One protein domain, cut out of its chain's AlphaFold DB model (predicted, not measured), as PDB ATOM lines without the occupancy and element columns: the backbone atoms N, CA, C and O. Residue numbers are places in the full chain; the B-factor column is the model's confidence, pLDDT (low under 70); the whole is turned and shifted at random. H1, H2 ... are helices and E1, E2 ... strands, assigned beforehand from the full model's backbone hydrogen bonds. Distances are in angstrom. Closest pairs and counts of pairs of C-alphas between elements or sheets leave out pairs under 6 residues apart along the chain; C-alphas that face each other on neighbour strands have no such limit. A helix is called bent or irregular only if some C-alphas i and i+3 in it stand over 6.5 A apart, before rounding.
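This is residues 9 to 160 of the 402 residues of an uncharacterized protein of Leifsonia sp. Leaf264 (UniProt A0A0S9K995). Two lobes stand side by side: five helices, H1 to H5, packed mostly crosswise, and beside them a small sheet of E1 and E4 with H6 packed over one of its faces. H6 begins beside H1, runs away from it and at its other end turns a corner into H7, an arm whose residues 155 to 160 stick out; residues 122 to 127 also stick out as part of a loop, and the short hairpin of E2 and E3 lies away from the second lobe. You are reading 152 residues, with seven named helices and four named strands in the order E1 H1 E2 E3 H2 H3 H4 H5 E4 H6 H7. The class is mostly helix, both two-stranded sheets are antiparallel, and the whole is compact, with a radius of gyration of the C-alphas of 17.1 A and spans of 55 by 42 by 24 A.

Find C-alpha 9 at (8.467, 39.964, -67.061), where E1, residues 9 to 12, begins; its partner E4 is residues 114 to 118, 12.6 A long. H1 runs from residue 15 to 31, 24.5 A. E2 is residues 34 to 36 and E3 residues 41 to 43. H2, residues 48 to 62, is 20.9 A long; H3 is residues 68 to 78, H4 residues 83 to 92, and H5 residues 95 to 110, 22.4 A. H6 is residues 133 to 142; H7, residues 144 to 160, runs 24.1 A to C-alpha 160 at (5.387, 59.317, -73.768).

Start at E1 and E4, antiparallel at 175 degrees, with N 11 and O 115 2.9 A apart. The closest C-alphas of E4 and H6 are those of Leu 117 and Glu 135, 5.2 A. H6 touches H1 about perpendicular, at 87 degrees, with residues 21 to 26 of H1 alone; Tyr 22 and Leu 134 have the closest C-alphas, 6.3 A. H1 touches H5 at a steep tilt of 43 degrees, opposite ways, closest at the C-alphas of Ala 19 and Ala 106, 4.5 A. H5 touches the hub H2 about perpendicular, at 88 degrees, C-alphas of Leu 58 and Val 105 being closest at 5.3 A. H2 and H3 form a helical hairpin at a shallow tilt of 29 degrees, with the C-alphas of Ala 62 and Leu 68 closest at 4.8 A; H3 and H4 form another helical hairpin, at a tilt of 36 degrees, only just steep, and their closest C-alphas, those of Ala 78 and Leu 85, are 5.3 A apart. In the hairpin of E2 and E3, N 43 and O 34 are 3.1 A apart. H7 is apart from H1. Every O i to N i+4 pair is within hydrogen-bond range in H1, H2, H4, H5, H6 and H7; irregular H3, with C-alphas 74 and 77 7.2 A apart, has 3 of 7, and 6 of 8 O i to N i+3 pairs.

Look to Thr 94 and Leu 159 for the two C-alphas farthest apart, 55.7 A. The printed part has no cut, and E4 to H6 is the long link. Confidence is under 70 at residues 32 to 44, 79 and 120 to 131.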
ATOM      1  N   LEU A   9       9.410  40.964 -67.524       86.19
ATOM      2  CA  LEU A   9       8.467  39.964 -67.061       86.19
ATOM      3  C   LEU A   9       9.157  39.104 -66.003       86.19
ATOM      4  O   LEU A   9      10.242  38.572 -66.238       86.19
ATOM      5  N   VAL A  10       8.538  38.995 -64.830       88.38
ATOM      6  CA  VAL A  10       9.038  38.168 -63.729       88.38
ATOM      7  C   VAL A  10       8.141  36.952 -63.590       88.38
ATOM      8  O   VAL A  10       6.952  37.089 -63.309       88.38
ATOM      9  N   GLN A  11       8.716  35.766 -63.744       90.50
ATOM     10  CA  GLN A  11       8.043  34.516 -63.414       90.50
ATOM     11  C   GLN A  11       8.565  34.013 -62.071       90.50
ATOM     12  O   GLN A  11       9.724  33.608 -61.962       90.50
ATOM     13  N   LEU A  12       7.712  34.048 -61.048       92.94
ATOM     14  CA  LEU A  12       8.003  33.464 -59.739       92.94
ATOM     15  C   LEU A  12       7.834  31.946 -59.794       92.94
ATOM     16  O   LEU A  12       6.857  31.444 -60.349       92.94
ATOM     17  N   MET A  13       8.781  31.218 -59.212       93.50
ATOM     18  CA  MET A  13       8.791  29.757 -59.216       93.50
ATOM     19  C   MET A  13       9.368  29.230 -57.905       93.50
ATOM     20  O   MET A  13      10.317  29.799 -57.370       93.50
ATOM     21  N   ALA A  14       8.838  28.110 -57.413       94.69
ATOM     22  CA  ALA A  14       9.446  27.408 -56.288       94.69
ATOM     23  C   ALA A  14      10.887  26.966 -56.646       94.69
ATOM     24  O   ALA A  14      11.112  26.565 -57.795       94.69
ATOM     25  N   PRO A  15      11.863  27.021 -55.719       94.88
ATOM     26  CA  PRO A  15      13.255  26.645 -55.993       94.88
ATOM     27  C   PRO A  15      13.406  25.257 -56.631       94.88
ATOM     28  O   PRO A  15      14.185  25.079 -57.567       94.88
ATOM     29  N   GLU A  16      12.606  24.284 -56.198       93.88
ATOM     30  CA  GLU A  16      12.609  22.919 -56.735       93.88
ATOM     31  C   GLU A  16      12.195  22.910 -58.210       93.88
ATOM     32  O   GLU A  16      12.772  22.198 -59.036       93.88
ATOM     33  N   ARG A  17      11.221  23.758 -58.563       92.56
ATOM     34  CA  ARG A  17      10.759  23.925 -59.940       92.56
ATOM     35  C   ARG A  17      11.817  24.609 -60.804       92.56
ATOM     36  O   ARG A  17      12.018  24.173 -61.932       92.56
ATOM     37  N   VAL A  18      12.521  25.611 -60.273       92.88
ATOM     38  CA  VAL A  18      13.644  26.276 -60.963       92.88
ATOM     39  C   VAL A  18      14.746  25.272 -61.298       92.88
ATOM     40  O   VAL A  18      15.179  25.209 -62.446       92.88
ATOM     41  N   ALA A  19      15.163  24.450 -60.328       94.19
ATOM     42  CA  ALA A  19      16.176  23.418 -60.551       94.19
ATOM     43  C   ALA A  19      15.724  22.383 -61.594       94.19
ATOM     44  O   ALA A  19      16.498  22.010 -62.476       94.19
ATOM     45  N   SER A  20      14.468  21.932 -61.506       93.88
ATOM     46  CA  SER A  20      13.900  20.951 -62.433       93.88
ATOM     47  C   SER A  20      13.837  21.470 -63.870       93.88
ATOM     48  O   SER A  20      14.249  20.747 -64.772       93.88
ATOM     49  N   ILE A  21      13.353  22.699 -64.082       91.81
ATOM     50  CA  ILE A  21      13.278  23.301 -65.422       91.81
ATOM     51  C   ILE A  21      14.689  23.539 -65.959       91.81
ATOM     52  O   ILE A  21      14.969  23.160 -67.087       91.81
ATOM     53  N   TYR A  22      15.602  24.089 -65.150       94.00
ATOM     54  CA  TYR A  22      16.971  24.354 -65.601       94.00
ATOM     55  C   TYR A  22      17.659  23.081 -66.098       94.00
ATOM     56  O   TYR A  22      18.266  23.091 -67.164       94.00
ATOM     57  N   ARG A  23      17.541  21.978 -65.345       93.69
ATOM     58  CA  ARG A  23      18.095  20.680 -65.745       93.69
ATOM     59  C   ARG A  23      17.500  20.209 -67.075       93.69
ATOM     60  O   ARG A  23      18.266  19.885 -67.975       93.69
ATOM     61  N   ALA A  24      16.173  20.213 -67.196       91.94
ATOM     62  CA  ALA A  24      15.487  19.746 -68.399       91.94
ATOM     63  C   ALA A  24      15.870  20.565 -69.646       91.94
ATOM     64  O   ALA A  24      16.218  19.990 -70.673       91.94
ATOM     65  N   GLU A  25      15.875  21.896 -69.539       91.06
ATOM     66  CA  GLU A  25      16.256  22.793 -70.638       91.06
ATOM     67  C   GLU A  25      17.728  22.612 -71.035       91.06
ATOM     68  O   GLU A  25      18.064  22.562 -72.218       91.06
ATOM     69  N   PHE A  26      18.625  22.463 -70.056       90.94
ATOM     70  CA  PHE A  26      20.054  22.298 -70.324       90.94
ATOM     71  C   PHE A  26      20.354  20.953 -71.001       90.94
ATOM     72  O   PHE A  26      21.146  20.888 -71.941       90.94
ATOM     73  N   GLU A  27      19.699  19.880 -70.551       89.62
ATOM     74  CA  GLU A  27      19.801  18.549 -71.157       89.62
ATOM     75  C   GLU A  27      19.213  18.523 -72.577       89.62
ATOM     76  O   GLU A  27      19.821  17.926 -73.468       89.62
ATOM     77  N   SER A  28      18.096  19.225 -72.817       86.56
ATOM     78  CA  SER A  28      17.501  19.366 -74.154       86.56
ATOM     79  C   SER A  28      18.484  20.002 -75.140       86.56
ATOM     80  O   SER A  28      18.760  19.427 -76.192       86.56
ATOM     81  N   ILE A  29      19.109  21.123 -74.764       84.94
ATOM     82  CA  ILE A  29      20.089  21.834 -75.603       84.94
ATOM     83  C   ILE A  29      21.290  20.951 -75.969       84.94
ATOM     84  O   ILE A  29      21.788  20.969 -77.097       84.94
ATOM     85  N   LEU A  30      21.773  20.163 -75.011       81.62
ATOM     86  CA  LEU A  30      22.885  19.245 -75.241       81.62
ATOM     87  C   LEU A  30      22.512  18.114 -76.206       81.62
ATOM     88  O   LEU A  30      23.367  17.668 -76.971       81.62
ATOM     89  N   SER A  31      21.253  17.667 -76.193       75.69
ATOM     90  CA  SER A  31      20.756  16.621 -77.095       75.69
ATOM     91  C   SER A  31      20.579  17.087 -78.546       75.69
ATOM     92  O   SER A  31      20.672  16.276 -79.464       75.69
ATOM     93  N   GLU A  32      20.400  18.393 -78.764       66.25
ATOM     94  CA  GLU A  32      20.232  19.015 -80.086       66.25
ATOM     95  C   GLU A  32      21.566  19.311 -80.805       66.25
ATOM     96  O   GLU A  32      21.582  19.759 -81.953       66.25
ATOM     97  N   SER A  33      22.709  19.056 -80.160       62.72
ATOM     98  CA  SER A  33      24.037  19.311 -80.737       62.72
ATOM     99  C   SER A  33      24.391  18.282 -81.827       62.72
ATOM    100  O   SER A  33      24.445  17.081 -81.564       62.72
ATOM    101  N   GLY A  34      24.677  18.743 -83.054       58.19
ATOM    102  CA  GLY A  34      24.858  17.884 -84.239       58.19
ATOM    103  C   GLY A  34      25.760  18.464 -85.344       58.19
ATOM    104  O   GLY A  34      26.343  19.543 -85.210       58.19
ATOM    105  N   ARG A  35      25.920  17.718 -86.451       51.50
ATOM    106  CA  ARG A  35      26.631  18.164 -87.669       51.50
ATOM    107  C   ARG A  35      25.659  18.900 -88.592       51.50
ATOM    108  O   ARG A  35      24.624  18.341 -88.934       51.50
ATOM    109  N   ASP A  36      26.017  20.109 -89.019       52.75
ATOM    110  CA  ASP A  36      25.291  20.825 -90.070       52.75
ATOM    111  C   ASP A  36      25.885  20.417 -91.430       52.75
ATOM    112  O   ASP A  36      26.995  20.827 -91.781       52.75
ATOM    113  N   GLU A  37      25.197  19.528 -92.157       49.78
ATOM    114  CA  GLU A  37      25.709  18.918 -93.397       49.78
ATOM    115  C   GLU A  37      25.973  19.943 -94.510       49.78
ATOM    116  O   GLU A  37      26.794  19.692 -95.388       49.78
ATOM    117  N   GLN A  38      25.337  21.120 -94.461       52.09
ATOM    118  CA  GLN A  38      25.521  22.178 -95.461       52.09
ATOM    119  C   GLN A  38      26.757  23.058 -95.222       52.09
ATOM    120  O   GLN A  38      27.253  23.673 -96.163       52.09
ATOM    121  N   LEU A  39      27.246  23.147 -93.981       53.91
ATOM    122  CA  LEU A  39      28.322  24.069 -93.580       53.91
ATOM    123  C   LEU A  39      29.628  23.356 -93.194       53.91
ATOM    124  O   LEU A  39      30.592  24.027 -92.835       53.91
ATOM    125  N   GLU A  40      29.653  22.017 -93.210       51.31
ATOM    126  CA  GLU A  40      30.772  21.169 -92.752       51.31
ATOM    127  C   GLU A  40      31.358  21.574 -91.376       51.31
ATOM    128  O   GLU A  40      32.499  21.255 -91.037       51.31
ATOM    129  N   MET A  41      30.570  22.243 -90.528       55.50
ATOM    130  CA  MET A  41      30.968  22.688 -89.191       55.50
ATOM    131  C   MET A  41      30.133  21.995 -88.110       55.50
ATOM    132  O   MET A  41      28.939  21.735 -88.273       55.50
ATOM    133  N   LYS A  42      30.765  21.700 -86.965       58.91
ATOM    134  CA  LYS A  42      30.037  21.305 -85.749       58.91
ATOM    135  C   LYS A  42      29.178  22.483 -85.304       58.91
ATOM    136  O   LYS A  42      29.706  23.579 -85.137       58.91
ATOM    137  N   ARG A  43      27.889  22.257 -85.072       62.69
ATOM    138  CA  ARG A  43      27.003  23.271 -84.510       62.69
ATOM    139  C   ARG A  43      26.833  22.976 -83.024       62.69
ATOM    140  O   ARG A  43      26.297  21.933 -82.660       62.69
ATOM    141  N   SER A  44      27.346  23.869 -82.180       67.88
ATOM    142  CA  SER A  44      27.069  23.809 -80.743       67.88
ATOM    143  C   SER A  44      25.595  24.131 -80.517       67.88
ATOM    144  O   SER A  44      25.114  25.144 -81.033       67.88
ATOM    145  N   GLY A  45      24.881  23.295 -79.759       70.12
ATOM    146  CA  GLY A  45      23.542  23.637 -79.273       70.12
ATOM    147  C   GLY A  45      23.579  24.764 -78.232       70.12
ATOM    148  O   GLY A  45      22.594  25.472 -78.030       70.12
ATOM    149  N   ILE A  46      24.732  24.986 -77.594       80.38
ATOM    150  CA  ILE A  46      24.891  25.945 -76.503       80.38
ATOM    151  C   ILE A  46      25.186  27.345 -77.042       80.38
ATOM    152  O   ILE A  46      26.117  27.582 -77.809       80.38
ATOM    153  N   THR A  47      24.425  28.331 -76.572       82.94
ATOM    154  CA  THR A  47      24.713  29.739 -76.858       82.94
ATOM    155  C   THR A  47      25.829  30.268 -75.945       82.94
ATOM    156  O   THR A  47      25.984  29.804 -74.809       82.94
ATOM    157  N   PRO A  48      26.591  31.299 -76.365       83.81
ATOM    158  CA  PRO A  48      27.610  31.916 -75.515       83.81
ATOM    159  C   PRO A  48      27.100  32.384 -74.145       83.81
ATOM    160  O   PRO A  48      27.838  32.408 -73.161       83.81
ATOM    161  N   GLN A  49      25.832  32.787 -74.073       82.44
ATOM    162  CA  GLN A  49      25.158  33.239 -72.862       82.44
ATOM    163  C   GLN A  49      24.940  32.082 -71.886       82.44
ATOM    164  O   GLN A  49      25.329  32.200 -70.723       82.44
ATOM    165  N   VAL A  50      24.394  30.963 -72.373       86.38
ATOM    166  CA  VAL A  50      24.162  29.753 -71.571       86.38
ATOM    167  C   VAL A  50      25.492  29.181 -71.075       86.38
ATOM    168  O   VAL A  50      25.614  28.872 -69.891       86.38
ATOM    169  N   ALA A  51      26.528  29.156 -71.923       88.25
ATOM    170  CA  ALA A  51      27.875  28.750 -71.517       88.25
ATOM    171  C   ALA A  51      28.426  29.625 -70.375       88.25
ATOM    172  O   ALA A  51      28.915  29.105 -69.371       88.25
ATOM    173  N   ARG A  52      28.321  30.961 -70.483       88.38
ATOM    174  CA  ARG A  52      28.768  31.879 -69.415       88.38
ATOM    175  C   ARG A  52      27.998  31.683 -68.120       88.38
ATOM    176  O   ARG A  52      28.605  31.712 -67.050       88.38
ATOM    177  N   GLU A  53      26.680  31.516 -68.200       89.88
ATOM    178  CA  GLU A  53      25.859  31.283 -67.017       89.88
ATOM    179  C   GLU A  53      26.258  29.979 -66.327       89.88
ATOM    180  O   GLU A  53      26.523  29.999 -65.125       89.88
ATOM    181  N   PHE A  54      26.367  28.885 -67.082       92.44
ATOM    182  CA  PHE A  54      26.749  27.581 -66.551       92.44
ATOM    183  C   PHE A  54      28.114  27.634 -65.862       92.44
ATOM    184  O   PHE A  54      28.237  27.248 -64.702       92.44
ATOM    185  N   VAL A  55      29.138  28.172 -66.537       92.00
ATOM    186  CA  VAL A  55      30.500  28.261 -65.981       92.00
ATOM    187  C   VAL A  55      30.531  29.126 -64.718       92.00
ATOM    188  O   VAL A  55      31.217  28.779 -63.756       92.00
ATOM    189  N   ARG A  56      29.771  30.231 -64.684       91.75
ATOM    190  CA  ARG A  56      29.651  31.081 -63.491       91.75
ATOM    191  C   ARG A  56      29.004  30.326 -62.328       91.75
ATOM    192  O   ARG A  56      29.568  30.308 -61.240       91.75
ATOM    193  N   LEU A  57      27.850  29.701 -62.554       92.56
ATOM    194  CA  LEU A  57      27.119  28.967 -61.517       92.56
ATOM    195  C   LEU A  57      27.905  27.747 -61.016       92.56
ATOM    196  O   LEU A  57      27.896  27.468 -59.822       92.56
ATOM    197  N   LEU A  58      28.633  27.061 -61.900       93.94
ATOM    198  CA  LEU A  58      29.503  25.946 -61.529       93.94
ATOM    199  C   LEU A  58      30.681  26.419 -60.670       93.94
ATOM    200  O   LEU A  58      31.056  25.748 -59.713       93.94
ATOM    201  N   ALA A  59      31.268  27.577 -60.987       91.38
ATOM    202  CA  ALA A  59      32.310  28.180 -60.161       91.38
ATOM    203  C   ALA A  59      31.786  28.574 -58.773       91.38
ATOM    204  O   ALA A  59      32.453  28.295 -57.781       91.38
ATOM    205  N   GLU A  60      30.585  29.156 -58.696       92.31
ATOM    206  CA  GLU A  60      29.917  29.453 -57.424       92.31
ATOM    207  C   GLU A  60      29.664  28.175 -56.606       92.31
ATOM    208  O   GLU A  60      30.020  28.128 -55.432       92.31
ATOM    209  N   ALA A  61      29.139  27.114 -57.225       93.31
ATOM    210  CA  ALA A  61      28.905  25.836 -56.549       93.31
ATOM    211  C   ALA A  61      30.212  25.160 -56.084       93.31
ATOM    212  O   ALA A  61      30.264  24.570 -55.005       93.31
ATOM    213  N   ALA A  62      31.300  25.283 -56.852       92.38
ATOM    214  CA  ALA A  62      32.608  24.728 -56.499       92.38
ATOM    215  C   ALA A  62      33.285  25.424 -55.305       92.38
ATOM    216  O   ALA A  62      34.202  24.856 -54.709       92.38
ATOM    217  N   HIS A  63      32.848  26.631 -54.928       91.12
ATOM    218  CA  HIS A  63      33.274  27.247 -53.669       91.12
ATOM    219  C   HIS A  63      32.700  26.529 -52.440       91.12
ATOM    220  O   HIS A  63      33.290  26.609 -51.362       91.12
ATOM    221  N   GLU A  64      31.583  25.820 -52.601       89.06
ATOM    222  CA  GLU A  64      30.858  25.160 -51.516       89.06
ATOM    223  C   GLU A  64      31.092  23.643 -51.501       89.06
ATOM    224  O   GLU A  64      31.227  23.057 -50.427       89.06
ATOM    225  N   ASP A  65      31.223  23.012 -52.674       90.19
ATOM    226  CA  ASP A  65      31.525  21.586 -52.809       90.19
ATOM    227  C   ASP A  65      32.910  21.344 -53.431       90.19
ATOM    228  O   ASP A  65      33.158  21.574 -54.619       90.19
ATOM    229  N   LYS A  66      33.816  20.784 -52.619       87.00
ATOM    230  CA  LYS A  66      35.184  20.435 -53.028       87.00
ATOM    231  C   LYS A  66      35.232  19.431 -54.182       87.00
ATOM    232  O   LYS A  66      36.218  19.432 -54.918       87.00
ATOM    233  N   LYS A  67      34.203  18.594 -54.362       87.56
ATOM    234  CA  LYS A  67      34.136  17.617 -55.461       87.56
ATOM    235  C   LYS A  67      34.030  18.288 -56.831       87.56
ATOM    236  O   LYS A  67      34.521  17.748 -57.814       87.56
ATOM    237  N   LEU A  68      33.459  19.492 -56.891       90.81
ATOM    238  CA  LEU A  68      33.248  20.234 -58.135       90.81
ATOM    239  C   LEU A  68      34.448  21.096 -58.539       90.81
ATOM    240  O   LEU A  68      34.474  21.629 -59.648       90.81
ATOM    241  N   VAL A  69      35.451  21.244 -57.667       91.06
ATOM    242  CA  VAL A  69      36.620  22.105 -57.915       91.06
ATOM    243  C   VAL A  69      37.399  21.650 -59.145       91.06
ATOM    244  O   VAL A  69      37.819  22.491 -59.941       91.06
ATOM    245  N   ASP A  70      37.583  20.340 -59.317       89.81
ATOM    246  CA  ASP A  70      38.304  19.805 -60.474       89.81
ATOM    247  C   ASP A  70      37.519  20.029 -61.773       89.81
ATOM    248  O   ASP A  70      38.051  20.589 -62.731       89.81
ATOM    249  N   ILE A  71      36.214  19.728 -61.761       90.19
ATOM    250  CA  ILE A  71      35.308  19.950 -62.899       90.19
ATOM    251  C   ILE A  71      35.293  21.437 -63.289       90.19
ATOM    252  O   ILE A  71      35.496  21.786 -64.450       90.19
ATOM    253  N   SER A  72      35.129  22.337 -62.315       91.50
ATOM    254  CA  SER A  72      35.108  23.790 -62.522       91.50
ATOM    255  C   SER A  72      36.416  24.323 -63.122       91.50
ATOM    256  O   SER A  72      36.398  25.175 -64.015       91.50
ATOM    257  N   LYS A  73      37.573  23.785 -62.702       90.19
ATOM    258  CA  LYS A  73      38.878  24.149 -63.276       90.19
ATOM    259  C   LYS A  73      38.990  23.781 -64.752       90.19
ATOM    260  O   LYS A  73      39.586  24.558 -65.501       90.19
ATOM    261  N   ARG A  74      38.397  22.669 -65.198       89.88
ATOM    262  CA  ARG A  74      38.403  22.281 -66.621       89.88
ATOM    263  C   ARG A  74      37.676  23.316 -67.495       89.88
ATOM    264  O   ARG A  74      38.154  23.639 -68.576       89.88
ATOM    265  N   PHE A  75      36.625  23.963 -66.979       88.31
ATOM    266  CA  PHE A  75      35.912  25.059 -67.663       88.31
ATOM    267  C   PHE A  75      36.600  26.434 -67.595       88.31
ATOM    268  O   PHE A  75      36.081  27.409 -68.144       88.31
ATOM    269  N   SER A  76      37.771  26.561 -66.960       80.69
ATOM    270  CA  SER A  76      38.483  27.847 -66.829       80.69
ATOM    271  C   SER A  76      38.749  28.541 -68.172       80.69
ATOM    272  O   SER A  76      38.601  29.760 -68.268       80.69
ATOM    273  N   HIS A  77      39.047  27.770 -69.220       75.38
ATOM    274  CA  HIS A  77      39.281  28.259 -70.583       75.38
ATOM    275  C   HIS A  77      37.982  28.610 -71.333       75.38
ATOM    276  O   HIS A  77      38.008  29.398 -72.276       75.38
ATOM    277  N   ALA A  78      36.831  28.097 -70.883       74.88
ATOM    278  CA  ALA A  78      35.504  28.391 -71.429       74.88
ATOM    279  C   ALA A  78      34.815  29.596 -70.748       74.88
ATOM    280  O   ALA A  78      33.698  29.959 -71.115       74.88
ATOM    281  N   ARG A  79      35.480  30.273 -69.794       69.62
ATOM    282  CA  ARG A  79      34.956  31.468 -69.090       69.62
ATOM    283  C   ARG A  79      34.587  32.631 -70.010       69.62
ATOM    284  O   ARG A  79      33.751  33.453 -69.647       69.62
ATOM    285  N   SER A  80      35.191  32.700 -71.195       74.25
ATOM    286  CA  SER A  80      34.844  33.677 -72.234       74.25
ATOM    287  C   SER A  80      33.425  33.486 -72.789       74.25
ATOM    288  O   SER A  80      32.875  34.398 -73.413       74.25
ATOM    289  N   GLY A  81      32.803  32.327 -72.544       76.44
ATOM    290  CA  GLY A  81      31.531  31.950 -73.148       76.44
ATOM    291  C   GLY A  81      31.673  31.383 -74.548       76.44
ATOM    292  O   GLY A  81      30.721  31.467 -75.308       76.44
ATOM    293  N   ASN A  82      32.848  30.884 -74.935       83.62
ATOM    294  CA  ASN A  82      33.021  30.251 -76.239       83.62
ATOM    295  C   ASN A  82      32.307  28.880 -76.252       83.62
ATOM    296  O   ASN A  82      32.752  27.987 -75.524       83.62
ATOM    297  N   PRO A  83      31.258  28.684 -77.076       84.19
ATOM    298  CA  PRO A  83      30.501  27.431 -77.104       84.19
ATOM    299  C   PRO A  83      31.332  26.209 -77.498       84.19
ATOM    300  O   PRO A  83      31.142  25.131 -76.956       84.19
ATOM    301  N   TYR A  84      32.322  26.368 -78.377       84.06
ATOM    302  CA  TYR A  84      33.154  25.247 -78.823       84.06
ATOM    303  C   TYR A  84      34.104  24.753 -77.732       84.06
ATOM    304  O   TYR A  84      34.309  23.550 -77.590       84.06
ATOM    305  N   LEU A  85      34.668  25.678 -76.946       85.25
ATOM    306  CA  LEU A  85      35.479  25.329 -75.774       85.25
ATOM    307  C   LEU A  85      34.615  24.725 -74.667       85.25
ATOM    308  O   LEU A  85      35.077  23.868 -73.919       85.25
ATOM    309  N   PHE A  86      33.367  25.182 -74.557       89.19
ATOM    310  CA  PHE A  86      32.402  24.570 -73.659       89.19
ATOM    311  C   PHE A  86      32.157  23.112 -74.056       89.19
ATOM    312  O   PHE A  86      32.371  22.221 -73.239       89.19
ATOM    313  N   ASP A  87      31.787  22.869 -75.314       87.19
ATOM    314  CA  ASP A  87      31.463  21.537 -75.823       87.19
ATOM    315  C   ASP A  87      32.649  20.576 -75.743       87.19
ATOM    316  O   ASP A  87      32.453  19.408 -75.418       87.19
ATOM    317  N   SER A  88      33.877  21.049 -75.993       86.12
ATOM    318  CA  SER A  88      35.073  20.207 -75.869       86.12
ATOM    319  C   SER A  88      35.302  19.751 -74.430       86.12
ATOM    320  O   SER A  88      35.553  18.578 -74.180       86.12
ATOM    321  N   VAL A  89      35.174  20.664 -73.461       88.75
ATOM    322  CA  VAL A  89      35.312  20.301 -72.044       88.75
ATOM    323  C   VAL A  89      34.156  19.396 -71.622       88.75
ATOM    324  O   VAL A  89      34.366  18.422 -70.907       88.75
ATOM    325  N   TRP A  90      32.943  19.687 -72.092       89.62
ATOM    326  CA  TRP A  90      31.748  18.903 -71.808       89.62
ATOM    327  C   TRP A  90      31.857  17.460 -72.321       89.62
ATOM    328  O   TRP A  90      31.489  16.519 -71.607       89.62
ATOM    329  N   SER A  91      32.400  17.265 -73.529       86.81
ATOM    330  CA  SER A  91      32.583  15.940 -74.126       86.81
ATOM    331  C   SER A  91      33.565  15.062 -73.352       86.81
ATOM    332  O   SER A  91      33.365  13.850 -73.309       86.81
ATOM    333  N   ASP A  92      34.546  15.667 -72.683       89.25
ATOM    334  CA  ASP A  92      35.583  14.957 -71.928       89.25
ATOM    335  C   ASP A  92      35.121  14.514 -70.527       89.25
ATOM    336  O   ASP A  92      35.773  13.691 -69.884       89.25
ATOM    337  N   LEU A  93      33.991  15.038 -70.034       89.88
ATOM    338  CA  LEU A  93      33.420  14.635 -68.745       89.88
ATOM    339  C   LEU A  93      32.741  13.264 -68.820       89.88
ATOM    340  O   LEU A  93      32.007  12.959 -69.765       89.88
ATOM    341  N   THR A  94      32.903  12.474 -67.759       92.50
ATOM    342  CA  THR A  94      32.152  11.231 -67.542       92.50
ATOM    343  C   THR A  94      30.667  11.506 -67.283       92.50
ATOM    344  O   THR A  94      30.274  12.595 -66.863       92.50
ATOM    345  N   THR A  95      29.814  10.494 -67.464       88.69
ATOM    346  CA  THR A  95      28.372  10.606 -67.182       88.69
ATOM    347  C   THR A  95      28.088  11.032 -65.735       88.69
ATOM    348  O   THR A  95      27.187  11.835 -65.504       88.69
ATOM    349  N   SER A  96      28.883  10.547 -64.772       90.38
ATOM    350  CA  SER A  96      28.768  10.948 -63.362       90.38
ATOM    351  C   SER A  96      29.137  12.418 -63.169       90.38
ATOM    352  O   SER A  96      28.354  13.165 -62.594       90.38
ATOM    353  N   GLU A  97      30.279  12.859 -63.712       91.56
ATOM    354  CA  GLU A  97      30.722  14.258 -63.607       91.56
ATOM    355  C   GLU A  97      29.722  15.228 -64.260       91.56
ATOM    356  O   GLU A  97      29.462  16.298 -63.712       91.56
ATOM    357  N   ARG A  98      29.115  14.858 -65.400       92.12
ATOM    358  CA  ARG A  98      28.065  15.665 -66.051       92.12
ATOM    359  C   ARG A  98      26.818  15.791 -65.175       92.12
ATOM    360  O   ARG A  98      26.294  16.893 -65.024       92.12
ATOM    361  N   SER A  99      26.365  14.683 -64.586       91.31
ATOM    362  CA  SER A  99      25.204  14.664 -63.687       91.31
ATOM    363  C   SER A  99      25.440  15.518 -62.436       91.31
ATOM    364  O   SER A  99      24.574  16.318 -62.065       91.31
ATOM    365  N   ASP A 100      26.622  15.394 -61.826       91.81
ATOM    366  CA  ASP A 100      27.023  16.170 -60.649       91.81
ATOM    367  C   ASP A 100      27.107  17.670 -60.976       91.81
ATOM    368  O   ASP A 100      26.564  18.498 -60.244       91.81
ATOM    369  N   ALA A 101      27.703  18.027 -62.121       92.75
ATOM    370  CA  ALA A 101      27.808  19.411 -62.574       92.75
ATOM    371  C   ALA A 101      26.433  20.045 -62.849       92.75
ATOM    372  O   ALA A 101      26.160  21.139 -62.356       92.75
ATOM    373  N   ILE A 102      25.541  19.360 -63.579       94.19
ATOM    374  CA  ILE A 102      24.178  19.857 -63.850       94.19
ATOM    375  C   ILE A 102      23.395  20.006 -62.549       94.19
ATOM    376  O   ILE A 102      22.730  21.021 -62.349       94.19
ATOM    377  N   GLY A 103      23.480  19.020 -61.651       94.06
ATOM    378  CA  GLY A 103      22.789  19.063 -60.364       94.06
ATOM    379  C   GLY A 103      23.220  20.248 -59.510       94.06
ATOM    380  O   GLY A 103      22.370  20.974 -58.992       94.06
ATOM    381  N   ALA A 104      24.527  20.482 -59.421       94.00
ATOM    382  CA  ALA A 104      25.085  21.596 -58.672       94.00
ATOM    383  C   ALA A 104      24.714  22.959 -59.275       94.00
ATOM    384  O   ALA A 104      24.286  23.860 -58.554       94.00
ATOM    385  N   VAL A 105      24.812  23.103 -60.600       94.75
ATOM    386  CA  VAL A 105      24.436  24.337 -61.305       94.75
ATOM    387  C   VAL A 105      22.940  24.624 -61.161       94.75
ATOM    388  O   VAL A 105      22.562  25.758 -60.865       94.75
ATOM    389  N   ALA A 106      22.083  23.610 -61.305       94.44
ATOM    390  CA  ALA A 106      20.639  23.747 -61.136       94.44
ATOM    391  C   ALA A 106      20.265  24.148 -59.698       94.44
ATOM    392  O   ALA A 106      19.444  25.046 -59.503       94.44
ATOM    393  N   ALA A 107      20.907  23.546 -58.688       93.94
ATOM    394  CA  ALA A 107      20.732  23.924 -57.285       93.94
ATOM    395  C   ALA A 107      21.192  25.368 -57.019       93.94
ATOM    396  O   ALA A 107      20.511  26.124 -56.322       93.94
ATOM    397  N   GLN A 108      22.303  25.790 -57.628       93.88
ATOM    398  CA  GLN A 108      22.783  27.165 -57.526       93.88
ATOM    399  C   GLN A 108      21.822  28.153 -58.205       93.88
ATOM    400  O   GLN A 108      21.515  29.206 -57.639       93.88
ATOM    401  N   ARG A 109      21.275  27.812 -59.382       92.81
ATOM    402  CA  ARG A 109      20.271  28.639 -60.074       92.81
ATOM    403  C   ARG A 109      18.973  28.759 -59.276       92.81
ATOM    404  O   ARG A 109      18.369  29.835 -59.286       92.81
ATOM    405  N   ALA A 110      18.571  27.699 -58.574       93.88
ATOM    406  CA  ALA A 110      17.357  27.640 -57.757       93.88
ATOM    407  C   ALA A 110      17.343  28.607 -56.568       93.88
ATOM    408  O   ALA A 110      16.268  28.999 -56.118       93.88
ATOM    409  N   ARG A 111      18.512  29.081 -56.113       92.00
ATOM    410  CA  ARG A 111      18.603  30.141 -55.090       92.00
ATOM    411  C   ARG A 111      17.915  31.438 -55.513       92.00
ATOM    412  O   ARG A 111      17.504  32.227 -54.667       92.00
ATOM    413  N   ARG A 112      17.773  31.664 -56.822       88.31
ATOM    414  CA  ARG A 112      16.931  32.722 -57.386       88.31
ATOM    415  C   ARG A 112      15.593  32.108 -57.790       88.31
ATOM    416  O   ARG A 112      15.462  31.596 -58.901       88.31
ATOM    417  N   ALA A 113      14.607  32.206 -56.900       90.56
ATOM    418  CA  ALA A 113      13.236  31.695 -57.057       90.56
ATOM    419  C   ALA A 113      12.386  32.477 -58.091       90.56
ATOM    420  O   ALA A 113      11.179  32.666 -57.938       90.56
ATOM    421  N   TYR A 114      13.034  32.999 -59.131       88.12
ATOM    422  CA  TYR A 114      12.400  33.720 -60.220       88.12
ATOM    423  C   TYR A 114      13.235  33.647 -61.503       88.12
ATOM    424  O   TYR A 114      14.457  33.444 -61.479       88.12
ATOM    425  N   SER A 115      12.559  33.856 -62.628       87.19
ATOM    426  CA  SER A 115      13.166  34.240 -63.900       87.19
ATOM    427  C   SER A 115      12.751  35.671 -64.241       87.19
ATOM    428  O   SER A 115      11.599  36.041 -64.014       87.19
ATOM    429  N   LEU A 116      13.695  36.486 -64.717       86.31
ATOM    430  CA  LEU A 116      13.453  37.874 -65.121       86.31
ATOM    431  C   LEU A 116      13.805  38.024 -66.596       86.31
ATOM    432  O   LEU A 116      14.977  38.126 -66.950       86.31
ATOM    433  N   LEU A 117      12.783  38.085 -67.438       85.94
ATOM    434  CA  LEU A 117      12.927  38.324 -68.862       85.94
ATOM    435  C   LEU A 117      12.800  39.833 -69.138       85.94
ATOM    436  O   LEU A 117      11.700  40.382 -69.026       85.94
ATOM    437  N   PRO A 118      13.891  40.550 -69.454       79.88
ATOM    438  CA  PRO A 118      13.825  41.987 -69.686       79.88
ATOM    439  C   PRO A 118      13.090  42.297 -70.998       79.88
ATOM    440  O   PRO A 118      13.462  41.798 -72.053       79.88
ATOM    441  N   ILE A 119      12.086  43.178 -70.945       78.19
ATOM    442  CA  ILE A 119      11.380  43.688 -72.141       78.19
ATOM    443  C   ILE A 119      12.230  44.772 -72.829       78.19
ATOM    444  O   ILE A 119      12.108  45.026 -74.025       78.19
ATOM    445  N   LYS A 120      13.141  45.400 -72.070       65.50
ATOM    446  CA  LYS A 120      14.154  46.334 -72.569       65.50
ATOM    447  C   LYS A 120      15.550  45.698 -72.561       65.50
ATOM    448  O   LYS A 120      16.093  45.424 -71.496       65.50
ATOM    449  N   GLY A 121      16.163  45.574 -73.739       51.47
ATOM    450  CA  GLY A 121      17.616  45.449 -73.945       51.47
ATOM    451  C   GLY A 121      18.159  46.675 -74.704       51.47
ATOM    452  O   GLY A 121      17.358  47.437 -75.249       51.47
ATOM    453  N   PRO A 122      19.479  46.945 -74.713       37.38
ATOM    454  CA  PRO A 122      20.032  48.161 -75.306       37.38
ATOM    455  C   PRO A 122      19.796  48.185 -76.821       37.38
ATOM    456  O   PRO A 122      20.153  47.255 -77.532       37.38
ATOM    457  N   VAL A 123      19.229  49.285 -77.317       40.19
ATOM    458  CA  VAL A 123      18.954  49.515 -78.748       40.19
ATOM    459  C   VAL A 123      20.234  49.795 -79.558       40.19
ATOM    460  O   VAL A 123      20.177  49.893 -80.774       40.19
ATOM    461  N   LEU A 124      21.415  49.874 -78.940       34.59
ATOM    462  CA  LEU A 124      22.679  50.167 -79.622       34.59
ATOM    463  C   LEU A 124      23.853  49.504 -78.894       34.59
ATOM    464  O   LEU A 124      24.440  50.096 -77.996       34.59
ATOM    465  N   ALA A 125      24.157  48.265 -79.267       28.67
ATOM    466  CA  ALA A 125      25.493  47.666 -79.314       28.67
ATOM    467  C   ALA A 125      25.317  46.173 -79.603       28.67
ATOM    468  O   ALA A 125      24.434  45.530 -79.044       28.67
ATOM    469  N   TYR A 126      26.164  45.616 -80.461       30.39
ATOM    470  CA  TYR A 126      26.344  44.176 -80.621       30.39
ATOM    471  C   TYR A 126      26.389  43.466 -79.252       30.39
ATOM    472  O   TYR A 126      27.392  43.531 -78.546       30.39
ATOM    473  N   GLY A 127      25.298  42.809 -78.860       34.94
ATOM    474  CA  GLY A 127      25.202  42.142 -77.566       34.94
ATOM    475  C   GLY A 127      23.757  41.913 -77.159       34.94
ATOM    476  O   GLY A 127      23.141  42.771 -76.536       34.94
ATOM    477  N   SER A 128      23.227  40.739 -77.512       41.22
ATOM    478  CA  SER A 128      21.956  40.221 -76.989       41.22
ATOM    479  C   SER A 128      21.882  40.450 -75.469       41.22
ATOM    480  O   SER A 128      22.915  40.254 -74.809       41.22
ATOM    481  N   PRO A 129      20.731  40.860 -74.891       47.34
ATOM    482  CA  PRO A 129      20.600  40.961 -73.441       47.34
ATOM    483  C   PRO A 129      21.104  39.657 -72.816       47.34
ATOM    484  O   PRO A 129      20.897  38.576 -73.368       47.34
ATOM    485  N   VAL A 130      21.849  39.747 -71.712       52.56
ATOM    486  CA  VAL A 130      22.341  38.562 -70.997       52.56
ATOM    487  C   VAL A 130      21.132  37.882 -70.354       52.56
ATOM    488  O   VAL A 130      20.787  38.133 -69.205       52.56
ATOM    489  N   VAL A 131      20.446  37.088 -71.162       67.12
ATOM    490  CA  VAL A 131      19.295  36.257 -70.842       67.12
ATOM    491  C   VAL A 131      19.886  34.881 -70.541       67.12
ATOM    492  O   VAL A 131      20.595  34.318 -71.378       67.12
ATOM    493  N   GLY A 132      19.711  34.405 -69.306       78.88
ATOM    494  CA  GLY A 132      20.128  33.063 -68.909       78.88
ATOM    495  C   GLY A 132      19.265  31.991 -69.572       78.88
ATOM    496  O   GLY A 132      18.338  32.289 -70.326       78.88
ATOM    497  N   LEU A 133      19.553  30.727 -69.283       88.38
ATOM    498  CA  LEU A 133      18.841  29.579 -69.838       88.38
ATOM    499  C   LEU A 133      17.330  29.661 -69.583       88.38
ATOM    500  O   LEU A 133      16.535  29.519 -70.507       88.38
ATOM    501  N   LEU A 134      16.938  29.937 -68.335       89.50
ATOM    502  CA  LEU A 134      15.526  30.002 -67.947       89.50
ATOM    503  C   LEU A 134      14.814  31.197 -68.568       89.50
ATOM    504  O   LEU A 134      13.669  31.072 -68.985       89.50
ATOM    505  N   GLU A 135      15.485  32.345 -68.646       87.81
ATOM    506  CA  GLU A 135      14.914  33.528 -69.282       87.81
ATOM    507  C   GLU A 135      14.729  33.289 -70.791       87.81
ATOM    508  O   GLU A 135      13.726  33.717 -71.357       87.81
ATOM    509  N   SER A 136      15.648  32.560 -71.437       84.12
ATOM    510  CA  SER A 136      15.534  32.203 -72.855       84.12
ATOM    511  C   SER A 136      14.393  31.218 -73.087       84.12
ATOM    512  O   SER A 136      13.606  31.409 -74.012       84.12
ATOM    513  N   ALA A 137      14.266  30.199 -72.231       86.19
ATOM    514  CA  ALA A 137      13.161  29.247 -72.278       86.19
ATOM    515  C   ALA A 137      11.810  29.949 -72.064       86.19
ATOM    516  O   ALA A 137      10.860  29.711 -72.806       86.19
ATOM    517  N   LEU A 138      11.739  30.886 -71.113       87.75
ATOM    518  CA  LEU A 138      10.550  31.702 -70.865       87.75
ATOM    519  C   LEU A 138      10.198  32.590 -72.067       87.75
ATOM    520  O   LEU A 138       9.030  32.665 -72.443       87.75
ATOM    521  N   GLY A 139      11.188  33.234 -72.691       85.50
ATOM    522  CA  GLY A 139      10.983  34.028 -73.905       85.50
ATOM    523  C   GLY A 139      10.427  33.189 -75.054       85.50
ATOM    524  O   GLY A 139       9.426  33.567 -75.658       85.50
ATOM    525  N   ASN A 140      11.007  32.010 -75.287       84.19
ATOM    526  CA  ASN A 140      10.545  31.072 -76.311       84.19
ATOM    527  C   ASN A 140       9.130  30.550 -76.023       84.19
ATOM    528  O   ASN A 140       8.302  30.492 -76.928       84.19
ATOM    529  N   ALA A 141       8.833  30.208 -74.766       88.12
ATOM    530  CA  ALA A 141       7.517  29.722 -74.355       88.12
ATOM    531  C   ALA A 141       6.419  30.786 -74.515       88.12
ATOM    532  O   ALA A 141       5.281  30.457 -74.850       88.12
ATOM    533  N   LEU A 142       6.743  32.061 -74.277       88.00
ATOM    534  CA  LEU A 142       5.816  33.178 -74.475       88.00
ATOM    535  C   LEU A 142       5.657  33.560 -75.953       88.00
ATOM    536  O   LEU A 142       4.585  34.040 -76.339       88.00
ATOM    537  N   GLY A 143       6.707  33.369 -76.760       86.75
ATOM    538  CA  GLY A 143       6.720  33.594 -78.204       86.75
ATOM    539  C   GLY A 143       6.120  34.944 -78.597       86.75
ATOM    540  O   GLY A 143       6.520  35.997 -78.096       86.75
ATOM    541  N   THR A 144       5.073  34.902 -79.423       85.69
ATOM    542  CA  THR A 144       4.373  36.089 -79.940       85.69
ATOM    543  C   THR A 144       3.824  37.010 -78.851       85.69
ATOM    544  O   THR A 144       3.683  38.211 -79.070       85.69
ATOM    545  N   SER A 145       3.503  36.478 -77.668       88.56
ATOM    546  CA  SER A 145       3.008  37.292 -76.551       88.56
ATOM    547  C   SER A 145       4.106  38.201 -76.000       88.56
ATOM    548  O   SER A 145       3.841  39.348 -75.640       88.56
ATOM    549  N   PHE A 146       5.348  37.710 -75.952       84.88
ATOM    550  CA  PHE A 146       6.492  38.509 -75.527       84.88
ATOM    551  C   PHE A 146       6.850  39.575 -76.570       84.88
ATOM    552  O   PHE A 146       7.077  40.730 -76.208       84.88
ATOM    553  N   ASP A 147       6.782  39.228 -77.858       82.56
ATOM    554  CA  ASP A 147       6.973  40.186 -78.953       82.56
ATOM    555  C   ASP A 147       5.934  41.317 -78.908       82.56
ATOM    556  O   ASP A 147       6.280  42.498 -79.019       82.56
ATOM    557  N   ALA A 148       4.663  40.980 -78.657       85.56
ATOM    558  CA  ALA A 148       3.589  41.959 -78.502       85.56
ATOM    559  C   ALA A 148       3.837  42.921 -77.324       85.56
ATOM    560  O   ALA A 148       3.598  44.123 -77.446       85.56
ATOM    561  N   LEU A 149       4.371  42.425 -76.200       83.75
ATOM    562  CA  LEU A 149       4.769  43.268 -75.065       83.75
ATOM    563  C   LEU A 149       5.927  44.212 -75.422       83.75
ATOM    564  O   LEU A 149       5.917  45.376 -75.013       83.75
ATOM    565  N   GLY A 150       6.904  43.743 -76.203       82.19
ATOM    566  CA  GLY A 150       8.000  44.572 -76.714       82.19
ATOM    567  C   GLY A 150       7.515  45.690 -77.643       82.19
ATOM    568  O   GLY A 150       7.924  46.849 -77.495       82.19
ATOM    569  N   ALA A 151       6.592  45.366 -78.551       83.56
ATOM    570  CA  ALA A 151       5.954  46.336 -79.438       83.56
ATOM    571  C   ALA A 151       5.161  47.385 -78.644       83.56
ATOM    572  O   ALA A 151       5.396  48.582 -78.803       83.56
ATOM    573  N   LEU A 152       4.315  46.947 -77.705       84.69
ATOM    574  CA  LEU A 152       3.543  47.830 -76.829       84.69
ATOM    575  C   LEU A 152       4.446  48.766 -76.016       84.69
ATOM    576  O   LEU A 152       4.177  49.961 -75.920       84.69
ATOM    577  N   ASN A 153       5.554  48.259 -75.471       82.44
ATOM    578  CA  ASN A 153       6.526  49.086 -74.761       82.44
ATOM    579  C   ASN A 153       7.157  50.159 -75.664       82.44
ATOM    580  O   ASN A 153       7.363  51.290 -75.224       82.44
ATOM    581  N   SER A 154       7.445  49.820 -76.922       81.38
ATOM    582  CA  SER A 154       7.994  50.761 -77.905       81.38
ATOM    583  C   SER A 154       6.983  51.859 -78.237       81.38
ATOM    584  O   SER A 154       7.326  53.041 -78.174       81.38
ATOM    585  N   SER A 155       5.721  51.487 -78.464       83.94
ATOM    586  CA  SER A 155       4.620  52.433 -78.681       83.94
ATOM    587  C   SER A 155       4.380  53.337 -77.469       83.94
ATOM    588  O   SER A 155       4.201  54.541 -77.625       83.94
ATOM    589  N   LEU A 156       4.436  52.800 -76.245       82.06
ATOM    590  CA  LEU A 156       4.326  53.600 -75.021       82.06
ATOM    591  C   LEU A 156       5.520  54.547 -74.836       82.06
ATOM    592  O   LEU A 156       5.346  55.670 -74.357       82.06
ATOM    593  N   ASP A 157       6.738  54.127 -75.196       78.44
ATOM    594  CA  ASP A 157       7.906  55.009 -75.149       78.44
ATOM    595  C   ASP A 157       7.763  56.156 -76.152       78.44
ATOM    596  O   ASP A 157       7.992  57.306 -75.781       78.44
ATOM    597  N   GLU A 158       7.323  55.867 -77.374       80.25
ATOM    598  CA  GLU A 158       7.045  56.876 -78.394       80.25
ATOM    599  C   GLU A 158       5.947  57.850 -77.952       80.25
ATOM    600  O   GLU A 158       6.186  59.060 -77.911       80.25
ATOM    601  N   LEU A 159       4.792  57.336 -77.513       83.50
ATOM    602  CA  LEU A 159       3.685  58.143 -76.997       83.50
ATOM    603  C   LEU A 159       4.155  59.060 -75.865       83.50
ATOM    604  O   LEU A 159       3.898  60.259 -75.868       83.50
ATOM    605  N   SER A 160       4.915  58.528 -74.910       79.62
ATOM    606  CA  SER A 160       5.387  59.317 -73.768       79.62
ATOM    607  C   SER A 160       6.421  60.395 -74.109       79.62
ATOM    608  O   SER A 160       6.647  61.281 -73.289       79.62
TER     609      SER A 160